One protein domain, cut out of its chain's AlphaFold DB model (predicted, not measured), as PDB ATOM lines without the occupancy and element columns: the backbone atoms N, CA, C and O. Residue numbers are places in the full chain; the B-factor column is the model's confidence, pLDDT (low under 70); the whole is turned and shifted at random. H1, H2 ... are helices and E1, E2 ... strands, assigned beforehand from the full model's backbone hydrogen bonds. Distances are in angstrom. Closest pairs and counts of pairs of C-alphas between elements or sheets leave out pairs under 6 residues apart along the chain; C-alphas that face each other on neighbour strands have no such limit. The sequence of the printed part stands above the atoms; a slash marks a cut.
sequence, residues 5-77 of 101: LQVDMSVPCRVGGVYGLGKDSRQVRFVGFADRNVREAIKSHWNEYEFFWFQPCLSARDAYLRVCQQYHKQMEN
ATOM      1  N   LEU A   5     -28.032 -24.773 -27.448       95.44
ATOM      2  CA  LEU A   5     -26.612 -24.501 -27.686       95.44
ATOM      3  C   LEU A   5     -26.045 -25.298 -28.875       95.44
ATOM      4  O   LEU A   5     -25.270 -24.764 -29.661       95.44
ATOM      5  N   GLN A   6     -26.457 -26.558 -29.044       95.69
ATOM      6  CA  GLN A   6     -26.046 -27.374 -30.188       95.69
ATOM      7  C   GLN A   6     -26.584 -26.782 -31.497       95.69
ATOM      8  O   GLN A   6     -25.861 -26.712 -32.489       95.69
ATOM      9  N   VAL A   7     -27.833 -26.309 -31.492       97.00
ATOM     10  CA  VAL A   7     -28.436 -25.639 -32.652       97.00
ATOM     11  C   VAL A   7     -27.687 -24.341 -32.969       97.00
ATOM     12  O   VAL A   7     -27.342 -24.100 -34.124       97.00
ATOM     13  N   ASP A   8     -27.361 -23.533 -31.958       97.00
ATOM     14  CA  ASP A   8     -26.624 -22.276 -32.134       97.00
ATOM     15  C   ASP A   8     -25.213 -22.483 -32.711       97.00
ATOM     16  O   ASP A   8     -24.744 -21.646 -33.490       97.00
ATOM     17  N   MET A   9     -24.554 -23.593 -32.361       96.62
ATOM     18  CA  MET A   9     -23.227 -23.957 -32.869       96.62
ATOM     19  C   MET A   9     -23.257 -24.528 -34.293       96.62
ATOM     20  O   MET A   9     -22.308 -24.324 -35.045       96.62
ATOM     21  N   SER A  10     -24.312 -25.258 -34.668       96.38
ATOM     22  CA  SER A  10     -24.372 -25.973 -35.954       96.38
ATOM     23  C   SER A  10     -25.131 -25.233 -37.053       96.38
ATOM     24  O   SER A  10     -24.869 -25.467 -38.230       96.38
ATOM     25  N   VAL A  11     -26.084 -24.368 -36.700       96.75
ATOM     26  CA  VAL A  11     -27.011 -23.745 -37.655       96.75
ATOM     27  C   VAL A  11     -26.693 -22.259 -37.797       96.75
ATOM     28  O   VAL A  11     -26.648 -21.563 -36.784       96.75
ATOM     29  N   PRO A  12     -26.504 -21.704 -39.007       94.81
ATOM     30  CA  PRO A  12     -26.243 -20.276 -39.181       94.81
ATOM     31  C   PRO A  12     -27.428 -19.417 -38.711       94.81
ATOM     32  O   PRO A  12     -28.590 -19.802 -38.838       94.81
ATOM     33  N   CYS A  13     -27.139 -18.238 -38.156       93.38
ATOM     34  CA  CYS A  13     -28.171 -17.258 -37.805       93.38
ATOM     35  C   CYS A  13     -28.560 -16.408 -39.022       93.38
ATOM     36  O   CYS A  13     -27.732 -16.191 -39.904       93.38
ATOM     37  N   ARG A  14     -29.795 -15.883 -39.036       93.94
ATOM     38  CA  ARG A  14     -30.301 -14.965 -40.084       93.94
ATOM     39  C   ARG A  14     -30.272 -15.551 -41.505       93.94
ATOM     40  O   ARG A  14     -30.111 -14.822 -42.479       93.94
ATOM     41  N   VAL A  15     -30.424 -16.869 -41.606       95.12
ATOM     42  CA  VAL A  15     -30.503 -17.598 -42.871       95.12
ATOM     43  C   VAL A  15     -31.834 -18.340 -42.936       95.12
ATOM     44  O   VAL A  15     -32.223 -19.015 -41.979       95.12
ATOM     45  N   GLY A  16     -32.535 -18.196 -44.061       96.00
ATOM     46  CA  GLY A  16     -33.713 -18.990 -44.389       96.00
ATOM     47  C   GLY A  16     -33.340 -20.402 -44.832       96.00
ATOM     48  O   GLY A  16     -32.223 -20.662 -45.282       96.00
ATOM     49  N   GLY A  17     -34.269 -21.338 -44.710       97.00
ATOM     50  CA  GLY A  17     -34.006 -22.724 -45.057       97.00
ATOM     51  C   GLY A  17     -35.138 -23.668 -44.708       97.00
ATOM     52  O   GLY A  17     -36.146 -23.271 -44.127       97.00
ATOM     53  N   VAL A  18     -34.928 -24.932 -45.048       98.00
ATOM     54  CA  VAL A  18     -35.772 -26.057 -44.644       98.00
ATOM     55  C   VAL A  18     -35.090 -26.789 -43.502       98.00
ATOM     56  O   VAL A  18     -33.862 -26.866 -43.447       98.00
ATOM     57  N   TYR A  19     -35.880 -27.334 -42.592       98.06
ATOM     58  CA  TYR A  19     -35.396 -28.153 -41.498       98.06
ATOM     59  C   TYR A  19     -36.292 -29.366 -41.294       98.06
ATOM     60  O   TYR A  19     -37.476 -29.351 -41.634       98.06
ATOM     61  N   GLY A  20     -35.709 -30.415 -40.727       97.56
ATOM     62  CA  GLY A  20     -36.452 -31.571 -40.256       97.56
ATOM     63  C   GLY A  20     -36.024 -31.946 -38.849       97.56
ATOM     64  O   GLY A  20     -34.850 -31.811 -38.502       97.56
ATOM     65  N   LEU A  21     -36.982 -32.404 -38.047       97.62
ATOM     66  CA  LEU A  21     -36.795 -32.766 -36.646       97.62
ATOM     67  C   LEU A  21     -37.199 -34.221 -36.411       97.62
ATOM     68  O   LEU A  21     -38.100 -34.732 -37.073       97.62
ATOM     69  N   GLY A  22     -36.542 -34.881 -35.462       96.56
ATOM     70  CA  GLY A  22     -36.787 -36.279 -35.111       96.56
ATOM     71  C   GLY A  22     -36.682 -36.525 -33.610       96.56
ATOM     72  O   GLY A  22     -35.917 -35.861 -32.906       96.56
ATOM     73  N   LYS A  23     -37.465 -37.486 -33.111       94.50
ATOM     74  CA  LYS A  23     -37.334 -38.016 -31.738       94.50
ATOM     75  C   LYS A  23     -36.226 -39.069 -31.653       94.50
ATOM     76  O   LYS A  23     -35.624 -39.244 -30.601       94.50
ATOM     77  N   ASP A  24     -35.919 -39.708 -32.779       91.38
ATOM     78  CA  ASP A  24     -34.784 -40.602 -32.979       91.38
ATOM     79  C   ASP A  24     -33.925 -40.132 -34.168       91.38
ATOM     80  O   ASP A  24     -34.315 -39.250 -34.934       91.38
ATOM     81  N   SER A  25     -32.729 -40.701 -34.311       88.44
ATOM     82  CA  SER A  25     -31.759 -40.295 -35.336       88.44
ATOM     83  C   SER A  25     -32.048 -40.836 -36.740       88.44
ATOM     84  O   SER A  25     -31.350 -40.469 -37.686       88.44
ATOM     85  N   ARG A  26     -33.033 -41.729 -36.894       89.69
ATOM     86  CA  ARG A  26     -33.345 -42.429 -38.148       89.69
ATOM     87  C   ARG A  26     -34.611 -41.904 -38.813       89.69
ATOM     88  O   ARG A  26     -34.750 -42.066 -40.023       89.69
ATOM     89  N   GLN A  27     -35.517 -41.293 -38.054       92.75
ATOM     90  CA  GLN A  27     -36.812 -40.838 -38.540       92.75
ATOM     91  C   GLN A  27     -37.007 -39.341 -38.333       92.75
ATOM     92  O   GLN A  27     -36.900 -38.805 -37.229       92.75
ATOM     93  N   VAL A  28     -37.365 -38.674 -39.426       96.38
ATOM     94  CA  VAL A  28     -37.833 -37.293 -39.401       96.38
ATOM     95  C   VAL A  28     -39.336 -37.328 -39.153       96.38
ATOM     96  O   VAL A  28     -40.074 -37.943 -39.912       96.38
ATOM     97  N   ARG A  29     -39.775 -36.677 -38.079       96.56
ATOM     98  CA  ARG A  29     -41.171 -36.615 -37.629       96.56
ATOM     99  C   ARG A  29     -41.799 -35.239 -37.794       96.56
ATOM    100  O   ARG A  29     -43.011 -35.113 -37.723       96.56
ATOM    101  N   PHE A  30     -40.998 -34.224 -38.074       97.44
ATOM    102  CA  PHE A  30     -41.484 -32.899 -38.426       97.44
ATOM    103  C   PHE A  30     -40.619 -32.328 -39.537       97.44
ATOM    104  O   PHE A  30     -39.401 -32.506 -39.524       97.44
ATOM    105  N   VAL A  31     -41.233 -31.618 -40.477       97.75
ATOM    106  CA  VAL A  31     -40.523 -30.816 -41.473       97.75
ATOM    107  C   VAL A  31     -41.143 -29.435 -41.542       97.75
ATOM    108  O   VAL A  31     -42.360 -29.281 -41.534       97.75
ATOM    109  N   GLY A  32     -40.287 -28.430 -41.625       97.12
ATOM    110  CA  GLY A  32     -40.699 -27.042 -41.694       97.12
ATOM    111  C   GLY A  32     -39.718 -26.224 -42.508       97.12
ATOM    112  O   GLY A  32     -38.662 -26.698 -42.934       97.12
ATOM    113  N   PHE A  33     -40.070 -24.967 -42.727       97.00
ATOM    114  CA  PHE A  33     -39.182 -24.002 -43.349       97.00
ATOM    115  C   PHE A  33     -39.272 -22.659 -42.639       97.00
ATOM    116  O   PHE A  33     -40.258 -22.356 -41.972       97.00
ATOM    117  N   ALA A  34     -38.229 -21.854 -42.791       95.62
ATOM    118  CA  ALA A  34     -38.168 -20.490 -42.294       95.62
ATOM    119  C   ALA A  34     -37.618 -19.574 -43.388       95.62
ATOM    120  O   ALA A  34     -36.665 -19.931 -44.079       95.62
ATOM    121  N   ASP A  35     -38.189 -18.381 -43.531       90.44
ATOM    122  CA  ASP A  35     -37.763 -17.400 -44.536       90.44
ATOM    123  C   ASP A  35     -36.460 -16.683 -44.139       90.44
ATOM    124  O   ASP A  35     -35.616 -16.404 -44.987       90.44
ATOM    125  N   ARG A  36     -36.290 -16.400 -42.842       91.19
ATOM    126  CA  ARG A  36     -35.239 -15.512 -42.321       91.19
ATOM    127  C   ARG A  36     -34.317 -16.164 -41.314       91.19
ATOM    128  O   ARG A  36     -33.187 -15.707 -41.175       91.19
ATOM    129  N   ASN A  37     -34.785 -17.140 -40.537       95.50
ATOM    130  CA  ASN A  37     -33.978 -17.684 -39.450       95.50
ATOM    131  C   ASN A  37     -34.356 -19.124 -39.082       95.50
ATOM    132  O   ASN A  37     -35.119 -19.369 -38.149       95.50
ATOM    133  N   VAL A  38     -33.772 -20.080 -39.803       97.12
ATOM    134  CA  VAL A  38     -33.978 -21.517 -39.573       97.12
ATOM    135  C   VAL A  38     -33.485 -21.970 -38.194       97.12
ATOM    136  O   VAL A  38     -34.065 -22.869 -37.595       97.12
ATOM    137  N   ARG A  39     -32.470 -21.300 -37.632       97.56
ATOM    138  CA  ARG A  39     -31.966 -21.578 -36.280       97.56
ATOM    139  C   ARG A  39     -33.038 -21.349 -35.214       97.56
ATOM    140  O   ARG A  39     -33.238 -22.215 -34.370       97.56
ATOM    141  N   GLU A  40     -33.715 -20.201 -35.237       97.31
ATOM    142  CA  GLU A  40     -34.773 -19.912 -34.253       97.31
ATOM    143  C   GLU A  40     -35.981 -20.832 -34.445       97.31
ATOM    144  O   GLU A  40     -36.530 -21.316 -33.460       97.31
ATOM    145  N   ALA A  41     -36.330 -21.150 -35.696       96.75
ATOM    146  CA  ALA A  41     -37.405 -22.092 -36.005       96.75
ATOM    147  C   ALA A  41     -37.120 -23.514 -35.491       96.75
ATOM    148  O   ALA A  41     -38.011 -24.180 -34.989       96.75
ATOM    149  N   ILE A  42     -35.873 -23.993 -35.546       97.69
ATOM    150  CA  ILE A  42     -35.513 -25.284 -34.934       97.69
ATOM    151  C   ILE A  42     -35.607 -25.197 -33.404       97.69
ATOM    152  O   ILE A  42     -36.118 -26.111 -32.756       97.69
ATOM    153  N   LYS A  43     -35.127 -24.097 -32.807       97.06
ATOM    154  CA  LYS A  43     -35.129 -23.917 -31.346       97.06
ATOM    155  C   LYS A  43     -36.525 -23.780 -30.749       97.06
ATOM    156  O   LYS A  43     -36.678 -24.115 -29.580       97.06
ATOM    157  N   SER A  44     -37.540 -23.342 -31.496       96.56
ATOM    158  CA  SER A  44     -38.908 -23.266 -30.961       96.56
ATOM    159  C   SER A  44     -39.480 -24.628 -30.565       96.56
ATOM    160  O   SER A  44     -40.389 -24.670 -29.747       96.56
ATOM    161  N   HIS A  45     -38.904 -25.722 -31.067       96.00
ATOM    162  CA  HIS A  45     -39.313 -27.095 -30.763       96.00
ATOM    163  C   HIS A  45     -38.378 -27.812 -29.773       96.00
ATOM    164  O   HIS A  45     -38.282 -29.045 -29.761       96.00
ATOM    165  N   TRP A  46     -37.622 -27.054 -28.972       94.19
ATOM    166  CA  TRP A  46     -36.542 -27.590 -28.136       94.19
ATOM    167  C   TRP A  46     -36.987 -28.691 -27.154       94.19
ATOM    168  O   TRP A  46     -36.193 -29.566 -26.806       94.19
ATOM    169  N   ASN A  47     -38.247 -28.668 -26.721       94.62
ATOM    170  CA  ASN A  47     -38.836 -29.622 -25.782       94.62
ATOM    171  C   ASN A  47     -39.607 -30.776 -26.456       94.62
ATOM    172  O   ASN A  47     -40.098 -31.653 -25.751       94.62
ATOM    173  N   GLU A  48     -39.706 -30.806 -27.788       94.56
ATOM    174  CA  GLU A  48     -40.526 -31.784 -28.529       94.56
ATOM    175  C   GLU A  48     -39.690 -32.841 -29.265       94.56
ATOM    176  O   GLU A  48     -40.060 -34.016 -29.322       94.56
ATOM    177  N   TYR A  49     -38.541 -32.436 -29.809       96.06
ATOM    178  CA  TYR A  49     -37.668 -33.284 -30.628       96.06
ATOM    179  C   TYR A  49     -36.262 -33.360 -30.042       96.06
ATOM    180  O   TYR A  49     -35.948 -32.655 -29.090       96.06
ATOM    181  N   GLU A  50     -35.400 -34.227 -30.579       96.00
ATOM    182  CA  GLU A  50     -34.009 -34.397 -30.129       96.00
ATOM    183  C   GLU A  50     -32.979 -34.200 -31.239       96.00
ATOM    184  O   GLU A  50     -31.923 -33.608 -31.008       96.00
ATOM    185  N   PHE A  51     -33.304 -34.659 -32.443       96.75
ATOM    186  CA  PHE A  51     -32.436 -34.601 -33.607       96.75
ATOM    187  C   PHE A  51     -32.954 -33.568 -34.594       96.75
ATOM    188  O   PHE A  51     -34.161 -33.355 -34.715       96.75
ATOM    189  N   PHE A  52     -32.031 -32.942 -35.316       97.44
ATOM    190  CA  PHE A  52     -32.356 -32.003 -36.376       97.44
ATOM    191  C   PHE A  52     -31.397 -32.160 -37.550       97.44
ATOM    192  O   PHE A  52     -30.235 -32.534 -37.390       97.44
ATOM    193  N   TRP A  53     -31.884 -31.799 -38.726       96.94
ATOM    194  CA  TRP A  53     -31.067 -31.452 -39.878       96.94
ATOM    195  C   TRP A  53     -31.642 -30.184 -40.505       96.94
ATOM    196  O   TRP A  53     -32.804 -29.834 -40.285       96.94
ATOM    197  N   PHE A  54     -30.830 -29.480 -41.282       97.62
ATOM    198  CA  PHE A  54     -31.277 -28.289 -41.988       97.62
ATOM    199  C   PHE A  54     -30.577 -28.159 -43.334       97.62
ATOM    200  O   PHE A  54     -29.489 -28.697 -43.550       97.62
ATOM    201  N   GLN A  55     -31.205 -27.411 -44.229       97.44
ATOM    202  CA  GLN A  55     -30.633 -27.000 -45.495       97.44
ATOM    203  C   GLN A  55     -30.925 -25.509 -45.707       97.44
ATOM    204  O   GLN A  55     -32.095 -25.130 -45.785       97.44
ATOM    205  N   PRO A  56     -29.891 -24.655 -45.811       96.50
ATOM    206  CA  PRO A  56     -30.061 -23.257 -46.194       96.50
ATOM    207  C   PRO A  56     -30.724 -23.117 -47.568       96.50
ATOM    208  O   PRO A  56     -30.473 -23.919 -48.469       96.50
ATOM    209  N   CYS A  57     -31.536 -22.079 -47.740       95.50
ATOM    210  CA  CYS A  57     -32.188 -21.754 -49.008       95.50
ATOM    211  C   CYS A  57     -31.970 -20.283 -49.361       95.50
ATOM    212  O   CYS A  57     -31.812 -19.434 -48.485       95.50
ATOM    213  N   LEU A  58     -31.979 -19.978 -50.660       91.06
ATOM    214  CA  LEU A  58     -31.700 -18.625 -51.157       91.06
ATOM    215  C   LEU A  58     -32.940 -17.718 -51.170       91.06
ATOM    216  O   LEU A  58     -32.817 -16.507 -51.330       91.06
ATOM    217  N   SER A  59     -34.140 -18.289 -51.038       93.31
ATOM    218  CA  SER A  59     -35.400 -17.541 -51.031       93.31
ATOM    219  C   SER A  59     -36.516 -18.307 -50.319       93.31
ATOM    220  O   SER A  59     -36.456 -19.531 -50.195       93.31
ATOM    221  N   ALA A  60     -37.572 -17.594 -49.910       93.25
ATOM    222  CA  ALA A  60     -38.781 -18.200 -49.341       93.25
ATOM    223  C   ALA A  60     -39.466 -19.169 -50.320       93.25
ATOM    224  O   ALA A  60     -39.970 -20.210 -49.914       93.25
ATOM    225  N   ARG A  61     -39.417 -18.860 -51.622       94.69
ATOM    226  CA  ARG A  61     -39.891 -19.735 -52.697       94.69
ATOM    227  C   ARG A  61     -39.123 -21.055 -52.734       94.69
ATOM    228  O   ARG A  61     -39.733 -22.116 -52.725       94.69
ATOM    229  N   ASP A  62     -37.793 -20.995 -52.758       95.06
ATOM    230  CA  ASP A  62     -36.937 -22.190 -52.763       95.06
ATOM    231  C   ASP A  62     -37.164 -23.038 -51.500       95.06
ATOM    232  O   ASP A  62     -37.332 -24.253 -51.584       95.06
ATOM    233  N   ALA A  63     -37.287 -22.386 -50.340       95.94
ATOM    234  CA  ALA A  63     -37.615 -23.051 -49.085       95.94
ATOM    235  C   ALA A  63     -38.988 -23.751 -49.136       95.94
ATOM    236  O   ALA A  63     -39.093 -24.909 -48.733       95.94
ATOM    237  N   TYR A  64     -40.014 -23.099 -49.695       96.31
ATOM    238  CA  TYR A  64     -41.347 -23.681 -49.870       96.31
ATOM    239  C   TYR A  64     -41.334 -24.919 -50.784       96.31
ATOM    240  O   TYR A  64     -41.860 -25.977 -50.434       96.31
ATOM    241  N   LEU A  65     -40.683 -24.831 -51.945       95.56
ATOM    242  CA  LEU A  65     -40.619 -25.959 -52.880       95.56
ATOM    243  C   LEU A  65     -39.882 -27.159 -52.268       95.56
ATOM    244  O   LEU A  65     -40.317 -28.302 -52.418       95.56
ATOM    245  N   ARG A  66     -38.794 -26.903 -51.534       96.69
ATOM    246  CA  ARG A  66     -38.013 -27.950 -50.864       96.69
ATOM    247  C   ARG A  66     -38.751 -28.568 -49.685       96.69
ATOM    248  O   ARG A  66     -38.716 -29.790 -49.549       96.69
ATOM    249  N   VAL A  67     -39.433 -27.780 -48.850       97.50
ATOM    250  CA  VAL A  67     -40.204 -28.350 -47.732       97.50
ATOM    251  C   VAL A  67     -41.345 -29.216 -48.249       97.50
ATOM    252  O   VAL A  67     -41.576 -30.274 -47.681       97.50
ATOM    253  N   CYS A  68     -41.982 -28.855 -49.371       97.50
ATOM    254  CA  CYS A  68     -42.992 -29.700 -50.010       97.50
ATOM    255  C   CYS A  68     -42.415 -31.066 -50.395       97.50
ATOM    256  O   CYS A  68     -42.978 -32.101 -50.051       97.50
ATOM    257  N   GLN A  69     -41.262 -31.089 -51.070       97.12
ATOM    258  CA  GLN A  69     -40.599 -32.344 -51.442       97.12
ATOM    259  C   GLN A  69     -40.270 -33.202 -50.216       97.12
ATOM    260  O   GLN A  69     -40.484 -34.412 -50.229       97.12
ATOM    261  N   GLN A  70     -39.764 -32.580 -49.147       97.38
ATOM    262  CA  GLN A  70     -39.421 -33.295 -47.920       97.38
ATOM    263  C   GLN A  70     -40.658 -33.798 -47.183       97.38
ATOM    264  O   GLN A  70     -40.648 -34.933 -46.722       97.38
ATOM    265  N   TYR A  71     -41.722 -33.001 -47.125       97.81
ATOM    266  CA  TYR A  71     -43.006 -33.397 -46.561       97.81
ATOM    267  C   TYR A  71     -43.512 -34.683 -47.210       97.81
ATOM    268  O   TYR A  71     -43.696 -35.680 -46.516       97.81
ATOM    269  N   HIS A  72     -43.628 -34.711 -48.540       97.69
ATOM    270  CA  HIS A  72     -44.122 -35.899 -49.246       97.69
ATOM    271  C   HIS A  72     -43.201 -37.104 -49.065       97.69
ATOM    272  O   HIS A  72     -43.677 -38.192 -48.757       97.69
ATOM    273  N   LYS A  73     -41.880 -36.894 -49.123       96.44
ATOM    274  CA  LYS A  73     -40.908 -37.957 -48.849       96.44
ATOM    275  C   LYS A  73     -41.083 -38.566 -47.453       96.44
ATOM    276  O   LYS A  73     -40.965 -39.777 -47.307       96.44
ATOM    277  N   GLN A  74     -41.314 -37.753 -46.419       95.88
ATOM    278  CA  GLN A  74     -41.492 -38.274 -45.059       95.88
ATOM    279  C   GLN A  74     -42.878 -38.884 -44.837       95.88
ATOM    280  O   GLN A  74     -42.987 -39.871 -44.113       95.88
ATOM    281  N   MET A  75     -43.916 -38.377 -45.507       95.56
ATOM    282  CA  MET A  75     -45.238 -39.012 -45.504       95.56
ATOM    283  C   MET A  75     -45.189 -40.431 -46.087       95.56
ATOM    284  O   MET A  75     -45.798 -41.339 -45.529       95.56
ATOM    285  N   GLU A  76     -44.394 -40.657 -47.136       94.56
ATOM    286  CA  GLU A  76     -44.130 -41.999 -47.680       94.56
ATOM    287  C   GLU A  76     -43.235 -42.859 -46.763       94.56
ATOM    288  O   GLU A  76     -43.272 -44.087 -46.822       94.56
ATOM    289  N   ASN A  77     -42.446 -42.230 -45.887       91.00
ATOM    290  CA  ASN A  77     -41.456 -42.870 -45.019       91.00
ATOM    291  C   ASN A  77     -41.923 -42.974 -43.553       91.00
ATOM    292  O   ASN A  77     -41.163 -42.724 -42.615       91.00
TER     293      ASN A  77
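What this domain is: This is residues 5 to 77 of the 101 residues of an uncharacterized protein of candidate division WOR-3 bacterium (UniProt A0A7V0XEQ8). A small antiparallel sheet of three strands is the middle slab of three layers, with the long helix H3 covering one face and the short helix H2 packed on the other. H1, also short, packs on H2 on the side away from H3 and only grazes the sheet. The printed part has 73 residues, with three named helices and three named strands in the order H1, E1, E2, H2, E3, H3, and the sheet's order is E2, E1, E3. The class is mixed, helices and strands. The whole is compact, with a radius of gyration of the C-alphas of 11.5 A, and its outline is flat, spanning 29 by 28 by 15 A.

Where its parts are: H1 is residues 5 to 10, beginning at C-alpha 5 at (-26.612, -24.501, -27.686), and is 8.7 A long. E1, residues 17 to 22, runs 17.0 A from C-alpha 17 at (-34.006, -22.724, -45.057). E2 is residues 30 to 34, 13.4 A. H2 is residues 38 to 43, 8.6 A. E3 is residues 51 to 56, 17.1 A. H3, residues 60 to 76, is the longest helix at 24.4 A and ends at C-alpha 76 at (-44.130, -41.999, -47.680).

How they stand to each other: E1 is the inner strand, with E2 and E3 as edge strands. E1 and E2 form a hairpin, antiparallel at 157 degrees, with N 17 and O 34 within hydrogen-bond range at 2.8 A. E1 and E3 are antiparallel at 168 degrees, with N 55 and O 18 within hydrogen-bond range at 2.8 A. E2, H2 and E3 form a split strand-helix-strand unit, two strands running the same way with E1 between them in the sheet, and its crossover is right-handed. H2 lies over E1 at a height of 8.1 A over the sheet, at 12 degrees to E1 on the local plane, along the strands; the closest C-alphas of H2 and E1 are those of Val 38 and Gly 17, 5.6 A apart. H3 is on the opposite face at a height of 8.2 A, over E2 and E1, along the strands at 1 degree to E2 on the local plane; the closest C-alphas of H3 and E2 are those of Ala 63 and Phe 33, 6.0 A apart. H1 and H2 touch at a shallow tilt of 24 degrees, opposite ways, their closest C-alphas being those of Val 7 and Arg 39, 6.5 A apart. H3 is apart from H1 and from H2. In H1, H2 and H3 every O i to N i+4 pair is within hydrogen-bond range.

The domain as a whole: The two C-alphas farthest apart are those of Leu 5 and Glu 76, 31.8 A. The printed part has no cut. The links E2 to H2 and E3 to H3 are tight, and the others are short. The mean pLDDT of the printed part is 95.7, and no printed residue is under 70.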